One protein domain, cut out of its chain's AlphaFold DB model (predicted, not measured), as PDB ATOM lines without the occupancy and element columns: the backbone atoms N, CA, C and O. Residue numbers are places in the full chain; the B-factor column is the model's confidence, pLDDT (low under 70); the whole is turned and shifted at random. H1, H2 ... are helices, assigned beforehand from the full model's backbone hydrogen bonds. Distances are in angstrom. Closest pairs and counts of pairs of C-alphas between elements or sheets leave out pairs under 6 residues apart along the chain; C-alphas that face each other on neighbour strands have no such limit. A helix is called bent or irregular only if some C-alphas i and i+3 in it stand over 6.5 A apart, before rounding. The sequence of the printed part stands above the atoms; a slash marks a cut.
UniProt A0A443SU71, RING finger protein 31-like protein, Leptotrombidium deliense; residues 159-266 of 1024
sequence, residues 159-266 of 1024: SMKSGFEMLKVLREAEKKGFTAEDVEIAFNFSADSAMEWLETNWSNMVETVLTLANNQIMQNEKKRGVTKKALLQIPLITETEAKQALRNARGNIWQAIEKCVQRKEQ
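AT A GLANCE: This is residues 159 to 266 of the 1024 residues of the protein "RING finger protein 31-like protein" of Leptotrombidium deliense (UniProt A0A443SU71). One long, kinked helix, H3, runs along much of a loose rod, and shorter helices are set along it at crossed angles. H5 and H6 pack on H3 and on each other near the middle of the rod; H2 packs across the first part of H3, with H1 beyond it at that end, and the tiny H4 is at the other end, from where residues 232 to 238 fold back to H5. The printed part has 108 residues with six named helices, H1 to H6 in chain order, and no named strand; the class is all helix. The whole is loose, with a radius of gyration of the C-alphas of 17.0 A, and spans 58 by 22 by 21 A.

IN THESE COORDINATES: H3, residues 194 to 223, is the longest helix, 40.9 A from C-alpha 194 at (248.562, 249.011, 324.951) to C-alpha 223 at (214.536, 271.457, 321.562). It has a kink of 46 degrees near residue 201 and is irregular: C-alphas 200 and 203 are 7.3 A apart. Before it come H1, residues 163 to 175, 18.5 A long and beginning at C-alpha 163 at (250.529, 233.791, 327.935), and H2, residues 180 to 187. After it come H4, residues 228 to 231, H5, residues 239 to 247, 12.4 A long, and H6, residues 253 to 266, 20.1 A long and ending at C-alpha 266 at (214.627, 255.455, 328.625).

HOW THE PARTS SIT: H3 is the hub, touching the five other helices. With residues 205 to 217 alone it touches H6, the same way at a steep tilt of 42 degrees; the closest C-alphas are those of Ala 213 and Ile 257, 5.0 A apart. H3 touches H5 with residues 206 to 210 alone, closest at the C-alphas of Leu 210 and Ala 242, 5.6 A. H5 and H6 touch, closest at the C-alphas of Ala 245 and Ala 256, 4.7 A, and run opposite ways at a steep tilt of 61 degrees. H2 is about perpendicular to H3, at 78 degrees, and touches its residues 194 to 198 alone, the C-alphas of Ala 186 and Ala 194 being closest at 4.9 A. H1 touches H2 with residues 170 to 173 alone, closest at the C-alphas of Leu 170 and Ala 180, 6.6 A. H4 only just touches H3, with 3 pairs of C-alphas within 8 A, the closest being those of Glu 221 and Leu 231, 7.2 A. H1 and H6 are apart. Every O i to N i+4 pair is within hydrogen-bond range in H2, H5 and H6, against 8 of 9 in H1 and 24 of 26 in H3; H4 is too short for such a pair.

THE WHOLE: The two C-alphas farthest apart, those of Ser 162 and Thr 227, are 58.3 A from each other. The printed part has no cut and no long link. Mean pLDDT of the printed part is 78.1, and residues 159 to 165, 191 to 192, 225 and 228 to 233 are under 70.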
ATOM      1  N   SER A 159     246.053 236.610 319.952       43.19
ATOM      2  CA  SER A 159     247.253 236.646 319.111       43.19
ATOM      3  C   SER A 159     248.535 236.932 319.900       43.19
ATOM      4  O   SER A 159     249.616 236.941 319.305       43.19
ATOM      5  N   MET A 160     248.448 237.155 321.217       53.53
ATOM      6  CA  MET A 160     249.633 237.202 322.074       53.53
ATOM      7  C   MET A 160     250.271 235.813 322.130       53.53
ATOM      8  O   MET A 160     249.734 234.883 322.736       53.53
ATOM      9  N   LYS A 161     251.436 235.691 321.486       49.06
ATOM     10  CA  LYS A 161     252.188 234.433 321.350       49.06
ATOM     11  C   LYS A 161     252.730 233.894 322.674       49.06
ATOM     12  O   LYS A 161     253.129 232.741 322.717       49.06
ATOM     13  N   SER A 162     252.730 234.699 323.739       60.31
ATOM     14  CA  SER A 162     253.046 234.262 325.097       60.31
ATOM     15  C   SER A 162     251.907 234.592 326.060       60.31
ATOM     16  O   SER A 162     251.481 235.742 326.185       60.31
ATOM     17  N   GLY A 163     251.459 233.587 326.819       62.84
ATOM     18  CA  GLY A 163     250.529 233.791 327.935       62.84
ATOM     19  C   GLY A 163     251.118 234.633 329.078       62.84
ATOM     20  O   GLY A 163     250.370 235.257 329.828       62.84
ATOM     21  N   PHE A 164     252.450 234.687 329.190       64.38
ATOM     22  CA  PHE A 164     253.155 235.451 330.220       64.38
ATOM     23  C   PHE A 164     253.145 236.961 329.938       64.38
ATOM     24  O   PHE A 164     253.024 237.769 330.858       64.38
ATOM     25  N   GLU A 165     253.203 237.351 328.664       69.62
ATOM     26  CA  GLU A 165     253.142 238.753 328.239       69.62
ATOM     27  C   GLU A 165     251.766 239.370 328.541       69.62
ATOM     28  O   GLU A 165     251.682 240.428 329.167       69.62
ATOM     29  N   MET A 166     250.689 238.635 328.240       70.56
ATOM     30  CA  MET A 166     249.316 238.981 328.635       70.56
ATOM     31  C   MET A 166     249.181 239.156 330.161       70.56
ATOM     32  O   MET A 166     248.647 240.156 330.638       70.56
ATOM     33  N   LEU A 167     249.716 238.208 330.939       73.00
ATOM     34  CA  LEU A 167     249.722 238.225 332.410       73.00
ATOM     35  C   LEU A 167     250.547 239.385 333.007       73.00
ATOM     36  O   LEU A 167     250.274 239.825 334.129       73.00
ATOM     37  N   LYS A 168     251.555 239.887 332.286       76.00
ATOM     38  CA  LYS A 168     252.306 241.090 332.663       76.00
ATOM     39  C   LYS A 168     251.476 242.351 332.409       76.00
ATOM     40  O   LYS A 168     251.312 243.145 333.330       76.00
ATOM     41  N   VAL A 169     250.917 242.502 331.203       80.31
ATOM     42  CA  VAL A 169     250.110 243.675 330.817       80.31
ATOM     43  C   VAL A 169     248.870 243.816 331.702       80.31
ATOM     44  O   VAL A 169     248.635 244.897 332.236       80.31
ATOM     45  N   LEU A 170     248.121 242.733 331.938       79.69
ATOM     46  CA  LEU A 170     246.918 242.774 332.780       79.69
ATOM     47  C   LEU A 170     247.231 243.185 334.229       79.69
ATOM     48  O   LEU A 170     246.560 244.066 334.759       79.69
ATOM     49  N   ARG A 171     248.288 242.644 334.854       74.44
ATOM     50  CA  ARG A 171     248.677 243.058 336.219       74.44
ATOM     51  C   ARG A 171     249.221 244.486 336.285       74.44
ATOM     52  O   ARG A 171     249.090 245.132 337.324       74.44
ATOM     53  N   GLU A 172     249.836 244.996 335.219       80.38
ATOM     54  CA  GLU A 172     250.263 246.398 335.165       80.38
ATOM     55  C   GLU A 172     249.061 247.347 335.014       80.38
ATOM     56  O   GLU A 172     249.012 248.385 335.675       80.38
ATOM     57  N   ALA A 173     248.056 246.951 334.227       82.06
ATOM     58  CA  ALA A 173     246.774 247.638 334.100       82.06
ATOM     59  C   ALA A 173     245.997 247.675 335.428       82.06
ATOM     60  O   ALA A 173     245.598 248.757 335.865       82.06
ATOM     61  N   GLU A 174     245.866 246.538 336.119       80.38
ATOM     62  CA  GLU A 174     245.229 246.443 337.441       80.38
ATOM     63  C   GLU A 174     245.937 247.324 338.481       80.38
ATOM     64  O   GLU A 174     245.284 248.099 339.183       80.38
ATOM     65  N   LYS A 175     247.281 247.284 338.541       79.69
ATOM     66  CA  LYS A 175     248.089 248.136 339.438       79.69
ATOM     67  C   LYS A 175     247.931 249.639 339.147       79.69
ATOM     68  O   LYS A 175     248.213 250.451 340.026       79.69
ATOM     69  N   LYS A 176     247.450 250.006 337.954       79.88
ATOM     70  CA  LYS A 176     247.144 251.383 337.523       79.88
ATOM     71  C   LYS A 176     245.634 251.704 337.511       79.88
ATOM     72  O   LYS A 176     245.256 252.825 337.185       79.88
ATOM     73  N   GLY A 177     244.773 250.765 337.920       79.81
ATOM     74  CA  GLY A 177     243.324 250.962 338.073       79.81
ATOM     75  C   GLY A 177     242.479 250.793 336.801       79.81
ATOM     76  O   GLY A 177     241.305 251.172 336.806       79.81
ATOM     77  N   PHE A 178     243.044 250.237 335.728       84.56
ATOM     78  CA  PHE A 178     242.321 249.876 334.502       84.56
ATOM     79  C   PHE A 178     241.747 248.451 334.604       84.56
ATOM     80  O   PHE A 178     242.283 247.618 335.334       84.56
ATOM     81  N   THR A 179     240.670 248.151 333.871       82.88
ATOM     82  CA  THR A 179     240.094 246.789 333.809       82.88
ATOM     83  C   THR A 179     240.503 246.036 332.542       82.88
ATOM     84  O   THR A 179     241.009 246.626 331.586       82.88
ATOM     85  N   ALA A 180     240.257 244.721 332.505       78.31
ATOM     86  CA  ALA A 180     240.552 243.886 331.341       78.31
ATOM     87  C   ALA A 180     239.857 244.377 330.053       78.31
ATOM     88  O   ALA A 180     240.445 244.282 328.978       78.31
ATOM     89  N   GLU A 181     238.659 244.973 330.137       80.25
ATOM     90  CA  GLU A 181     237.982 245.548 328.963       80.25
ATOM     91  C   GLU A 181     238.623 246.865 328.488       80.25
ATOM     92  O   GLU A 181     238.576 247.172 327.298       80.25
ATOM     93  N   ASP A 182     239.248 247.642 329.384       83.50
ATOM     94  CA  ASP A 182     240.030 248.822 328.985       83.50
ATOM     95  C   ASP A 182     241.275 248.372 328.197       83.50
ATOM     96  O   ASP A 182     241.597 248.930 327.146       83.50
ATOM     97  N   VAL A 183     241.929 247.300 328.663       82.31
ATOM     98  CA  VAL A 183     243.072 246.658 327.993       82.31
ATOM     99  C   VAL A 183     242.672 246.048 326.640       82.31
ATOM    100  O   VAL A 183     243.388 246.252 325.660       82.31
ATOM    101  N   GLU A 184     241.515 245.376 326.535       79.38
ATOM    102  CA  GLU A 184     240.968 244.900 325.247       79.38
ATOM    103  C   GLU A 184     240.800 246.067 324.259       79.38
ATOM    104  O   GLU A 184     241.185 245.957 323.093       79.38
ATOM    105  N   ILE A 185     240.273 247.210 324.715       81.38
ATOM    106  CA  ILE A 185     240.127 248.410 323.878       81.38
ATOM    107  C   ILE A 185     241.492 248.930 323.419       81.38
ATOM    108  O   ILE A 185     241.655 249.210 322.233       81.38
ATOM    109  N   ALA A 186     242.477 249.020 324.311       81.81
ATOM    110  CA  ALA A 186     243.808 249.512 323.971       81.81
ATOM    111  C   ALA A 186     244.529 248.635 322.934       81.81
ATOM    112  O   ALA A 186     245.095 249.162 321.974       81.81
ATOM    113  N   PHE A 187     244.415 247.306 323.039       75.25
ATOM    114  CA  PHE A 187     244.940 246.375 322.031       75.25
ATOM    115  C   PHE A 187     244.292 246.525 320.642       75.25
ATOM    116  O   PHE A 187     244.891 246.110 319.651       75.25
ATOM    117  N   ASN A 188     243.104 247.134 320.531       72.38
ATOM    118  CA  ASN A 188     242.479 247.442 319.238       72.38
ATOM    119  C   ASN A 188     243.032 248.721 318.574       72.38
ATOM    120  O   ASN A 188     242.774 248.938 317.390       72.38
ATOM    121  N   PHE A 189     243.787 249.553 319.301       72.00
ATOM    122  CA  PHE A 189     244.426 250.767 318.772       72.00
ATOM    123  C   PHE A 189     245.958 250.666 318.703       72.00
ATOM    124  O   PHE A 189     246.564 251.244 317.802       72.00
ATOM    125  N   SER A 190     246.583 249.919 319.615       73.31
ATOM    126  CA  SER A 190     248.027 249.665 319.643       73.31
ATOM    127  C   SER A 190     248.309 248.261 320.183       73.31
ATOM    128  O   SER A 190     248.179 248.024 321.385       73.31
ATOM    129  N   ALA A 191     248.713 247.339 319.307       61.94
ATOM    130  CA  ALA A 191     249.030 245.966 319.701       61.94
ATOM    131  C   ALA A 191     250.266 245.894 320.618       61.94
ATOM    132  O   ALA A 191     250.240 245.198 321.628       61.94
ATOM    133  N   ASP A 192     251.311 246.661 320.295       64.62
ATOM    134  CA  ASP A 192     252.634 246.535 320.927       64.62
ATOM    135  C   ASP A 192     252.819 247.426 322.180       64.62
ATOM    136  O   ASP A 192     253.708 247.175 322.988       64.62
ATOM    137  N   SER A 193     251.962 248.444 322.368       70.62
ATOM    138  CA  SER A 193     252.091 249.478 323.423       70.62
ATOM    139  C   SER A 193     250.771 249.804 324.148       70.62
ATOM    140  O   SER A 193     250.531 250.948 324.535       70.62
ATOM    141  N   ALA A 194     249.895 248.814 324.355       79.00
ATOM    142  CA  ALA A 194     248.562 249.011 324.951       79.00
ATOM    143  C   ALA A 194     248.557 249.806 326.281       79.00
ATOM    144  O   ALA A 194     247.659 250.618 326.508       79.00
ATOM    145  N   MET A 195     249.573 249.634 327.136       81.44
ATOM    146  CA  MET A 195     249.697 250.366 328.409       81.44
ATOM    147  C   MET A 195     249.966 251.868 328.230       81.44
ATOM    148  O   MET A 195     249.287 252.692 328.839       81.44
ATOM    149  N   GLU A 196     250.917 252.232 327.367       80.12
ATOM    150  CA  GLU A 196     251.247 253.631 327.047       80.12
ATOM    151  C   GLU A 196     250.055 254.336 326.381       80.12
ATOM    152  O   GLU A 196     249.753 255.504 326.656       80.12
ATOM    153  N   TRP A 197     249.314 253.596 325.545       85.12
ATOM    154  CA  TRP A 197     248.093 254.095 324.930       85.12
ATOM    155  C   TRP A 197     246.984 254.354 325.957       85.12
ATOM    156  O   TRP A 197     246.337 255.401 325.863       85.12
ATOM    157  N   LEU A 198     246.784 253.468 326.945       84.25
ATOM    158  CA  LEU A 198     245.808 253.669 328.027       84.25
ATOM    159  C   LEU A 198     246.098 254.942 328.821       84.25
ATOM    160  O   LEU A 198     245.210 255.784 328.967       84.25
ATOM    161  N   GLU A 199     247.336 255.102 329.288       80.94
ATOM    162  CA  GLU A 199     247.759 256.266 330.075       80.94
ATOM    163  C   GLU A 199     247.575 257.582 329.306       80.94
ATOM    164  O   GLU A 199     247.117 258.575 329.873       80.94
ATOM    165  N   THR A 200     247.875 257.577 328.006       81.88
ATOM    166  CA  THR A 200     247.886 258.791 327.179       81.88
ATOM    167  C   THR A 200     246.513 259.146 326.589       81.88
ATOM    168  O   THR A 200     246.211 260.327 326.414       81.88
ATOM    169  N   ASN A 201     245.667 258.160 326.257       82.81
ATOM    170  CA  ASN A 201     244.478 258.373 325.414       82.81
ATOM    171  C   ASN A 201     243.137 258.065 326.094       82.81
ATOM    172  O   ASN A 201     242.128 258.663 325.710       82.81
ATOM    173  N   TRP A 202     243.092 257.178 327.097       87.00
ATOM    174  CA  TRP A 202     241.824 256.731 327.692       87.00
ATOM    175  C   TRP A 202     241.023 257.892 328.289       87.00
ATOM    176  O   TRP A 202     239.845 258.067 327.972       87.00
ATOM    177  N   SER A 203     241.683 258.748 329.073       85.38
ATOM    178  CA  SER A 203     241.086 259.947 329.675       85.38
ATOM    179  C   SER A 203     240.469 260.879 328.628       85.38
ATOM    180  O   SER A 203     239.332 261.318 328.789       85.38
ATOM    181  N   ASN A 204     241.165 261.101 327.507       85.06
ATOM    182  CA  ASN A 204     240.707 261.971 326.420       85.06
ATOM    183  C   ASN A 204     239.467 261.395 325.711       85.06
ATOM    184  O   ASN A 204     238.552 262.134 325.340       85.06
ATOM    185  N   MET A 205     239.397 260.069 325.541       84.25
ATOM    186  CA  MET A 205     238.219 259.398 324.977       84.25
ATOM    187  C   MET A 205     237.016 259.459 325.922       84.25
ATOM    188  O   MET A 205     235.900 259.731 325.472       84.25
ATOM    189  N   VAL A 206     237.238 259.262 327.226       87.31
ATOM    190  CA  VAL A 206     236.203 259.395 328.262       87.31
ATOM    191  C   VAL A 206     235.665 260.826 328.301       87.31
ATOM    192  O   VAL A 206     234.451 261.007 328.221       87.31
ATOM    193  N   GLU A 207     236.535 261.840 328.336       86.75
ATOM    194  CA  GLU A 207     236.141 263.256 328.303       86.75
ATOM    195  C   GLU A 207     235.387 263.614 327.013       86.75
ATOM    196  O   GLU A 207     234.381 264.329 327.061       86.75
ATOM    197  N   THR A 208     235.800 263.065 325.866       87.31
ATOM    198  CA  THR A 208     235.119 263.267 324.577       87.31
ATOM    199  C   THR A 208     233.693 262.710 324.597       87.31
ATOM    200  O   THR A 208     232.753 263.424 324.237       87.31
ATOM    201  N   VAL A 209     233.496 261.466 325.054       87.62
ATOM    202  CA  VAL A 209     232.156 260.858 325.180       87.62
ATOM    203  C   VAL A 209     231.304 261.623 326.191       87.62
ATOM    204  O   VAL A 209     230.166 261.984 325.881       87.62
ATOM    205  N   LEU A 210     231.863 261.925 327.366       87.31
ATOM    206  CA  LEU A 210     231.212 262.669 328.443       87.31
ATOM    207  C   LEU A 210     230.722 264.042 327.959       87.31
ATOM    208  O   LEU A 210     229.564 264.404 328.167       87.31
ATOM    209  N   THR A 211     231.583 264.788 327.266       85.56
ATOM    210  CA  THR A 211     231.299 266.139 326.770       85.56
ATOM    211  C   THR A 211     230.283 266.125 325.634       85.56
ATOM    212  O   THR A 211     229.317 266.893 325.663       85.56
ATOM    213  N   LEU A 212     230.454 265.262 324.629       88.19
ATOM    214  CA  LEU A 212     229.563 265.233 323.468       88.19
ATOM    215  C   LEU A 212     228.168 264.705 323.827       88.19
ATOM    216  O   LEU A 212     227.174 265.318 323.434       88.19
ATOM    217  N   ALA A 213     228.072 263.646 324.635       85.94
ATOM    218  CA  ALA A 213     226.786 263.092 325.048       85.94
ATOM    219  C   ALA A 213     226.008 264.053 325.966       85.94
ATOM    220  O   ALA A 213     224.812 264.267 325.750       85.94
ATOM    221  N   ASN A 214     226.672 264.718 326.923       86.38
ATOM    222  CA  ASN A 214     226.022 265.736 327.755       86.38
ATOM    223  C   ASN A 214     225.543 266.940 326.928       86.38
ATOM    224  O   ASN A 214     224.405 267.389 327.093       86.38
ATOM    225  N   ASN A 215     226.349 267.417 325.973       85.88
ATOM    226  CA  ASN A 215     225.923 268.463 325.039       85.88
ATOM    227  C   ASN A 215     224.718 268.029 324.184       85.88
ATOM    228  O   ASN A 215     223.802 268.825 323.968       85.88
ATOM    229  N   GLN A 216     224.673 266.774 323.728       82.94
ATOM    230  CA  GLN A 216     223.559 266.246 322.936       82.94
ATOM    231  C   GLN A 216     222.262 266.136 323.756       82.94
ATOM    232  O   GLN A 216     221.205 266.545 323.268       82.94
ATOM    233  N   ILE A 217     222.332 265.695 325.019       81.25
ATOM    234  CA  ILE A 217     221.186 265.713 325.948       81.25
ATOM    235  C   ILE A 217     220.695 267.152 326.153       81.25
ATOM    236  O   ILE A 217     219.511 267.427 325.955       81.25
ATOM    237  N   MET A 218     221.589 268.095 326.466       78.81
ATOM    238  CA  MET A 218     221.228 269.509 326.642       78.81
ATOM    239  C   MET A 218     220.569 270.113 325.393       78.81
ATOM    240  O   MET A 218     219.605 270.874 325.506       78.81
ATOM    241  N   GLN A 219     221.029 269.753 324.191       79.50
ATOM    242  CA  GLN A 219     220.391 270.181 322.945       79.50
ATOM    243  C   GLN A 219     219.004 269.561 322.738       79.50
ATOM    244  O   GLN A 219     218.092 270.275 322.318       79.50
ATOM    245  N   ASN A 220     218.817 268.272 323.030       79.62
ATOM    246  CA  ASN A 220     217.519 267.605 322.891       79.62
ATOM    247  C   ASN A 220     216.478 268.187 323.861       79.62
ATOM    248  O   ASN A 220     215.349 268.470 323.464       79.62
ATOM    249  N   GLU A 221     216.868 268.475 325.100       75.19
ATOM    250  CA  GLU A 221     215.978 269.063 326.109       75.19
ATOM    251  C   GLU A 221     215.664 270.540 325.817       75.19
ATOM    252  O   GLU A 221     214.525 270.982 325.969       75.19
ATOM    253  N   LYS A 222     216.633 271.292 325.277       76.38
ATOM    254  CA  LYS A 222     216.401 272.648 324.756       76.38
ATOM    255  C   LYS A 222     215.430 272.648 323.565       76.38
ATOM    256  O   LYS A 222     214.579 273.531 323.488       76.38
ATOM    257  N   LYS A 223     215.505 271.653 322.666       76.88
ATOM    258  CA  LYS A 223     214.536 271.457 321.562       76.88
ATOM    259  C   LYS A 223     213.136 271.078 322.070       76.88
ATOM    260  O   LYS A 223     212.155 271.462 321.447       76.88
ATOM    261  N   ARG A 224     213.035 270.393 323.217       72.12
ATOM    262  CA  ARG A 224     211.771 270.071 323.916       72.12
ATOM    263  C   ARG A 224     211.142 271.260 324.667       72.12
ATOM    264  O   ARG A 224     210.114 271.087 325.310       72.12
ATOM    265  N   GLY A 225     211.725 272.462 324.595       67.00
ATOM    266  CA  GLY A 225     211.160 273.677 325.200       67.00
ATOM    267  C   GLY A 225     211.332 273.785 326.722       67.00
ATOM    268  O   GLY A 225     210.682 274.618 327.354       67.00
ATOM    269  N   VAL A 226     212.202 272.966 327.324       72.00
ATOM    270  CA  VAL A 226     212.441 272.949 328.775       72.00
ATOM    271  C   VAL A 226     212.995 274.300 329.253       72.00
ATOM    272  O   VAL A 226     213.900 274.878 328.646       72.00
ATOM    273  N   THR A 227     212.452 274.829 330.356       70.06
ATOM    274  CA  THR A 227     212.849 276.151 330.875       70.06
ATOM    275  C   THR A 227     214.308 276.169 331.348       70.06
ATOM    276  O   THR A 227     214.823 275.173 331.855       70.06
ATOM    277  N   LYS A 228     214.972 277.335 331.275       67.62
ATOM    278  CA  LYS A 228     216.378 277.498 331.710       67.62
ATOM    279  C   LYS A 228     216.647 277.013 333.143       67.62
ATOM    280  O   LYS A 228     217.737 276.526 333.409       67.62
ATOM    281  N   LYS A 229     215.669 277.130 334.053       65.31
ATOM    282  CA  LYS A 229     215.796 276.664 335.444       65.31
ATOM    283  C   LYS A 229     215.738 275.135 335.551       65.31
ATOM    284  O   LYS A 229     216.473 274.572 336.350       65.31
ATOM    285  N   ALA A 230     214.912 274.482 334.734       62.94
ATOM    286  CA  ALA A 230     214.793 273.025 334.706       62.94
ATOM    287  C   ALA A 230     215.957 272.350 333.955       62.94
ATOM    288  O   ALA A 230     216.398 271.288 334.377       62.94
ATOM    289  N   LEU A 231     216.522 272.983 332.914       66.38
ATOM    290  CA  LEU A 231     217.731 272.485 332.231       66.38
ATOM    291  C   LEU A 231     218.923 272.303 333.192       66.38
ATOM    292  O   LEU A 231     219.676 271.348 333.053       66.38
ATOM    293  N   LEU A 232     219.051 273.176 334.200       63.62
ATOM    294  CA  LEU A 232     220.083 273.104 335.247       63.62
ATOM    295  C   LEU A 232     219.827 272.019 336.315       63.62
ATOM    296  O   LEU A 232     220.642 271.860 337.218       63.62
ATOM    297  N   GLN A 233     218.702 271.302 336.246       63.25
ATOM    298  CA  GLN A 233     218.320 270.240 337.189       63.25
ATOM    299  C   GLN A 233     218.325 268.843 336.546       63.25
ATOM    300  O   GLN A 233     217.944 267.867 337.187       63.25
ATOM    301  N   ILE A 234     218.743 268.731 335.282       70.00
ATOM    302  CA  ILE A 234     218.826 267.451 334.578       70.00
ATOM    303  C   ILE A 234     220.126 266.747 334.994       70.00
ATOM    304  O   ILE A 234     221.192 267.348 334.845       70.00
ATOM    305  N   PRO A 235     220.079 265.492 335.484       72.00
ATOM    306  CA  PRO A 235     221.287 264.747 335.811       72.00
ATOM    307  C   PRO A 235     222.098 264.495 334.538       72.00
ATOM    308  O   PRO A 235     221.641 263.827 333.606       72.00
ATOM    309  N   LEU A 236     223.299 265.069 334.503       79.31
ATOM    310  CA  LEU A 236     224.287 264.828 333.461       79.31
ATOM    311  C   LEU A 236     224.846 263.404 333.583       79.31
ATOM    312  O   LEU A 236     224.864 262.817 334.663       79.31
ATOM    313  N   ILE A 237     225.322 262.870 332.461       85.12
ATOM    314  CA  ILE A 237     226.113 261.641 332.411       85.12
ATOM    315  C   ILE A 237     227.379 261.854 333.241       85.12
ATOM    316  O   ILE A 237     228.040 262.889 333.114       85.12
ATOM    317  N   THR A 238     227.704 260.860 334.057       86.44
ATOM    318  CA  THR A 238     228.903 260.792 334.896       86.44
ATOM    319  C   THR A 238     230.082 260.136 334.172       86.44
ATOM    320  O   THR A 238     229.918 259.399 333.199       86.44
ATOM    321  N   GLU A 239     231.301 260.368 334.661       83.81
ATOM    322  CA  GLU A 239     232.524 259.772 334.105       83.81
ATOM    323  C   GLU A 239     232.489 258.229 334.111       83.81
ATOM    324  O   GLU A 239     232.936 257.583 333.163       83.81
ATOM    325  N   THR A 240     231.894 257.625 335.143       83.75
ATOM    326  CA  THR A 240     231.719 256.169 335.262       83.75
ATOM    327  C   THR A 240     230.703 255.622 334.256       83.75
ATOM    328  O   THR A 240     230.950 254.581 333.646       83.75
ATOM    329  N   GLU A 241     229.599 256.333 334.002       85.31
ATOM    330  CA  GLU A 241     228.665 255.994 332.920       85.31
ATOM    331  C   GLU A 241     229.326 256.104 331.536       85.31
ATOM    332  O   GLU A 241     229.087 255.240 330.689       85.31
ATOM    333  N   ALA A 242     230.176 257.114 331.309       84.75
ATOM    334  CA  ALA A 242     230.917 257.288 330.058       84.75
ATOM    335  C   ALA A 242     231.964 256.177 329.840       84.75
ATOM    336  O   ALA A 242     232.003 255.580 328.761       84.75
ATOM    337  N   LYS A 243     232.743 255.823 330.876       85.19
ATOM    338  CA  LYS A 243     233.663 254.668 330.869       85.19
ATOM    339  C   LYS A 243     232.923 253.364 330.561       85.19
ATOM    340  O   LYS A 243     233.318 252.633 329.653       85.19
ATOM    341  N   GLN A 244     231.792 253.102 331.221       84.56
ATOM    342  CA  GLN A 244     230.999 251.899 330.942       84.56
ATOM    343  C   GLN A 244     230.392 251.904 329.529       84.56
ATOM    344  O   GLN A 244     230.283 250.849 328.908       84.56
ATOM    345  N   ALA A 245     230.005 253.065 328.991       85.00
ATOM    346  CA  ALA A 245     229.513 253.165 327.620       85.00
ATOM    347  C   ALA A 245     230.611 252.895 326.578       85.00
ATOM    348  O   ALA A 245     230.325 252.234 325.581       85.00
ATOM    349  N   LEU A 246     231.851 253.333 326.831       85.25
ATOM    350  CA  LEU A 246     233.024 253.019 326.006       85.25
ATOM    351  C   LEU A 246     233.370 251.526 326.028       85.25
ATOM    352  O   LEU A 246     233.546 250.951 324.953       85.25
ATOM    353  N   ARG A 247     233.371 250.882 327.207       83.94
ATOM    354  CA  ARG A 247     233.504 249.414 327.349       83.94
ATOM    355  C   ARG A 247     232.426 248.686 326.550       83.94
ATOM    356  O   ARG A 247     232.726 247.928 325.632       83.94
ATOM    357  N   ASN A 248     231.160 249.045 326.777       80.75
ATOM    358  CA  ASN A 248     230.005 248.503 326.053       80.75
ATOM    359  C   ASN A 248     230.002 248.816 324.539       80.75
ATOM    360  O   ASN A 248     229.122 248.327 323.827       80.75
ATOM    361  N   ALA A 249     230.905 249.666 324.041       83.44
ATOM    362  CA  ALA A 249     231.060 250.039 322.634       83.44
ATOM    363  C   ALA A 249     232.439 249.658 322.057       83.44
ATOM    364  O   ALA A 249     232.751 250.059 320.936       83.44
ATOM    365  N   ARG A 250     233.263 248.914 322.816       78.25
ATOM    366  CA  ARG A 250     234.638 248.508 322.465       78.25
ATOM    367  C   ARG A 250     235.477 249.668 321.902       78.25
ATOM    368  O   ARG A 250     236.115 249.552 320.861       78.25
ATOM    369  N   GLY A 251     235.409 250.824 322.569       78.44
ATOM    370  CA  GLY A 251     236.140 252.042 322.194       78.44
ATOM    371  C   GLY A 251     235.475 252.923 321.126       78.44
ATOM    372  O   GLY A 251     235.972 254.015 320.849       78.44
ATOM    373  N   ASN A 252     234.338 252.531 320.537       84.94
ATOM    374  CA  ASN A 252     233.640 253.371 319.559       84.94
ATOM    375  C   ASN A 252     232.932 254.562 320.237       84.94
ATOM    376  O   ASN A 252     231.834 254.429 320.782       84.94
ATOM    377  N   ILE A 253     233.552 255.743 320.146       84.06
ATOM    378  CA  ILE A 253     233.084 257.013 320.733       84.06
ATOM    379  C   ILE A 253     231.633 257.339 320.344       84.06
ATOM    380  O   ILE A 253     230.822 257.649 321.214       84.06
ATOM    381  N   TRP A 254     231.270 257.239 319.062       81.88
ATOM    382  CA  TRP A 254     229.920 257.587 318.595       81.88
ATOM    383  C   TRP A 254     228.854 256.620 319.113       81.88
ATOM    384  O   TRP A 254     227.791 257.058 319.553       81.88
ATOM    385  N   GLN A 255     229.147 255.318 319.130       83.75
ATOM    386  CA  GLN A 255     228.222 254.321 319.669       83.75
ATOM    387  C   GLN A 255     228.109 254.408 321.203       83.75
ATOM    388  O   GLN A 255     227.037 254.151 321.753       83.75
ATOM    389  N   ALA A 256     229.179 254.806 321.903       86.50
ATOM    390  CA  ALA A 256     229.141 255.098 323.336       86.50
ATOM    391  C   ALA A 256     228.243 256.312 323.640       86.50
ATOM    392  O   ALA A 256     227.350 256.214 324.483       86.50
ATOM    393  N   ILE A 257     228.411 257.416 322.898       85.50
ATOM    394  CA  ILE A 257     227.561 258.616 322.987       85.50
ATOM    395  C   ILE A 257     226.088 258.254 322.761       85.50
ATOM    396  O   ILE A 257     225.238 258.611 323.577       85.50
ATOM    397  N   GLU A 258     225.780 257.503 321.700       85.25
ATOM    398  CA  GLU A 258     224.408 257.085 321.406       85.25
ATOM    399  C   GLU A 258     223.808 256.249 322.549       85.25
ATOM    400  O   GLU A 258     222.710 256.555 323.018       85.25
ATOM    401  N   LYS A 259     224.540 255.248 323.061       83.12
ATOM    402  CA  LYS A 259     224.101 254.413 324.196       83.12
ATOM    403  C   LYS A 259     223.848 255.241 325.464       83.12
ATOM    404  O   LYS A 259     222.860 254.993 326.159       83.12
ATOM    405  N   CYS A 260     224.683 256.244 325.749       84.50
ATOM    406  CA  CYS A 260     224.473 257.185 326.854       84.50
ATOM    407  C   CYS A 260     223.189 258.013 326.686       84.50
ATOM    408  O   CYS A 260     222.391 258.104 327.623       84.50
ATOM    409  N   VAL A 261     222.967 258.595 325.500       83.88
ATOM    410  CA  VAL A 261     221.775 259.408 325.210       83.88
ATOM    411  C   VAL A 261     220.509 258.547 325.281       83.88
ATOM    412  O   VAL A 261     219.583 258.900 326.009       83.88
ATOM    413  N   GLN A 262     220.486 257.388 324.612       83.44
ATOM    414  CA  GLN A 262     219.338 256.474 324.613       83.44
ATOM    415  C   GLN A 262     218.953 256.025 326.033       83.44
ATOM    416  O   GLN A 262     217.770 256.039 326.377       83.44
ATOM    417  N   ARG A 263     219.930 255.690 326.891       80.69
ATOM    418  CA  ARG A 263     219.674 255.335 328.297       80.69
ATOM    419  C   ARG A 263     218.984 256.477 329.056       80.69
ATOM    420  O   ARG A 263     217.972 256.241 329.712       80.69
ATOM    421  N   LYS A 264     219.474 257.714 328.928       78.62
ATOM    422  CA  LYS A 264     218.895 258.895 329.600       78.62
ATOM    423  C   LYS A 264     217.512 259.290 329.055       78.62
ATOM    424  O   LYS A 264     216.766 259.988 329.740       78.62
ATOM    425  N   GLU A 265     217.129 258.825 327.864       74.75
ATOM    426  CA  GLU A 265     215.751 258.937 327.358       74.75
ATOM    427  C   GLU A 265     214.836 257.807 327.861       74.75
ATOM    428  O   GLU A 265     213.673 258.068 328.169       74.75
ATOM    429  N   GLN A 266     215.355 256.586 328.027       72.19
ATOM    430  CA  GLN A 266     214.627 255.455 328.625       72.19
ATOM    431  C   GLN A 266     214.337 255.685 330.119       72.19
ATOM    432  O   GLN A 266     213.210 255.469 330.563       72.19
TER     433      GLN A 266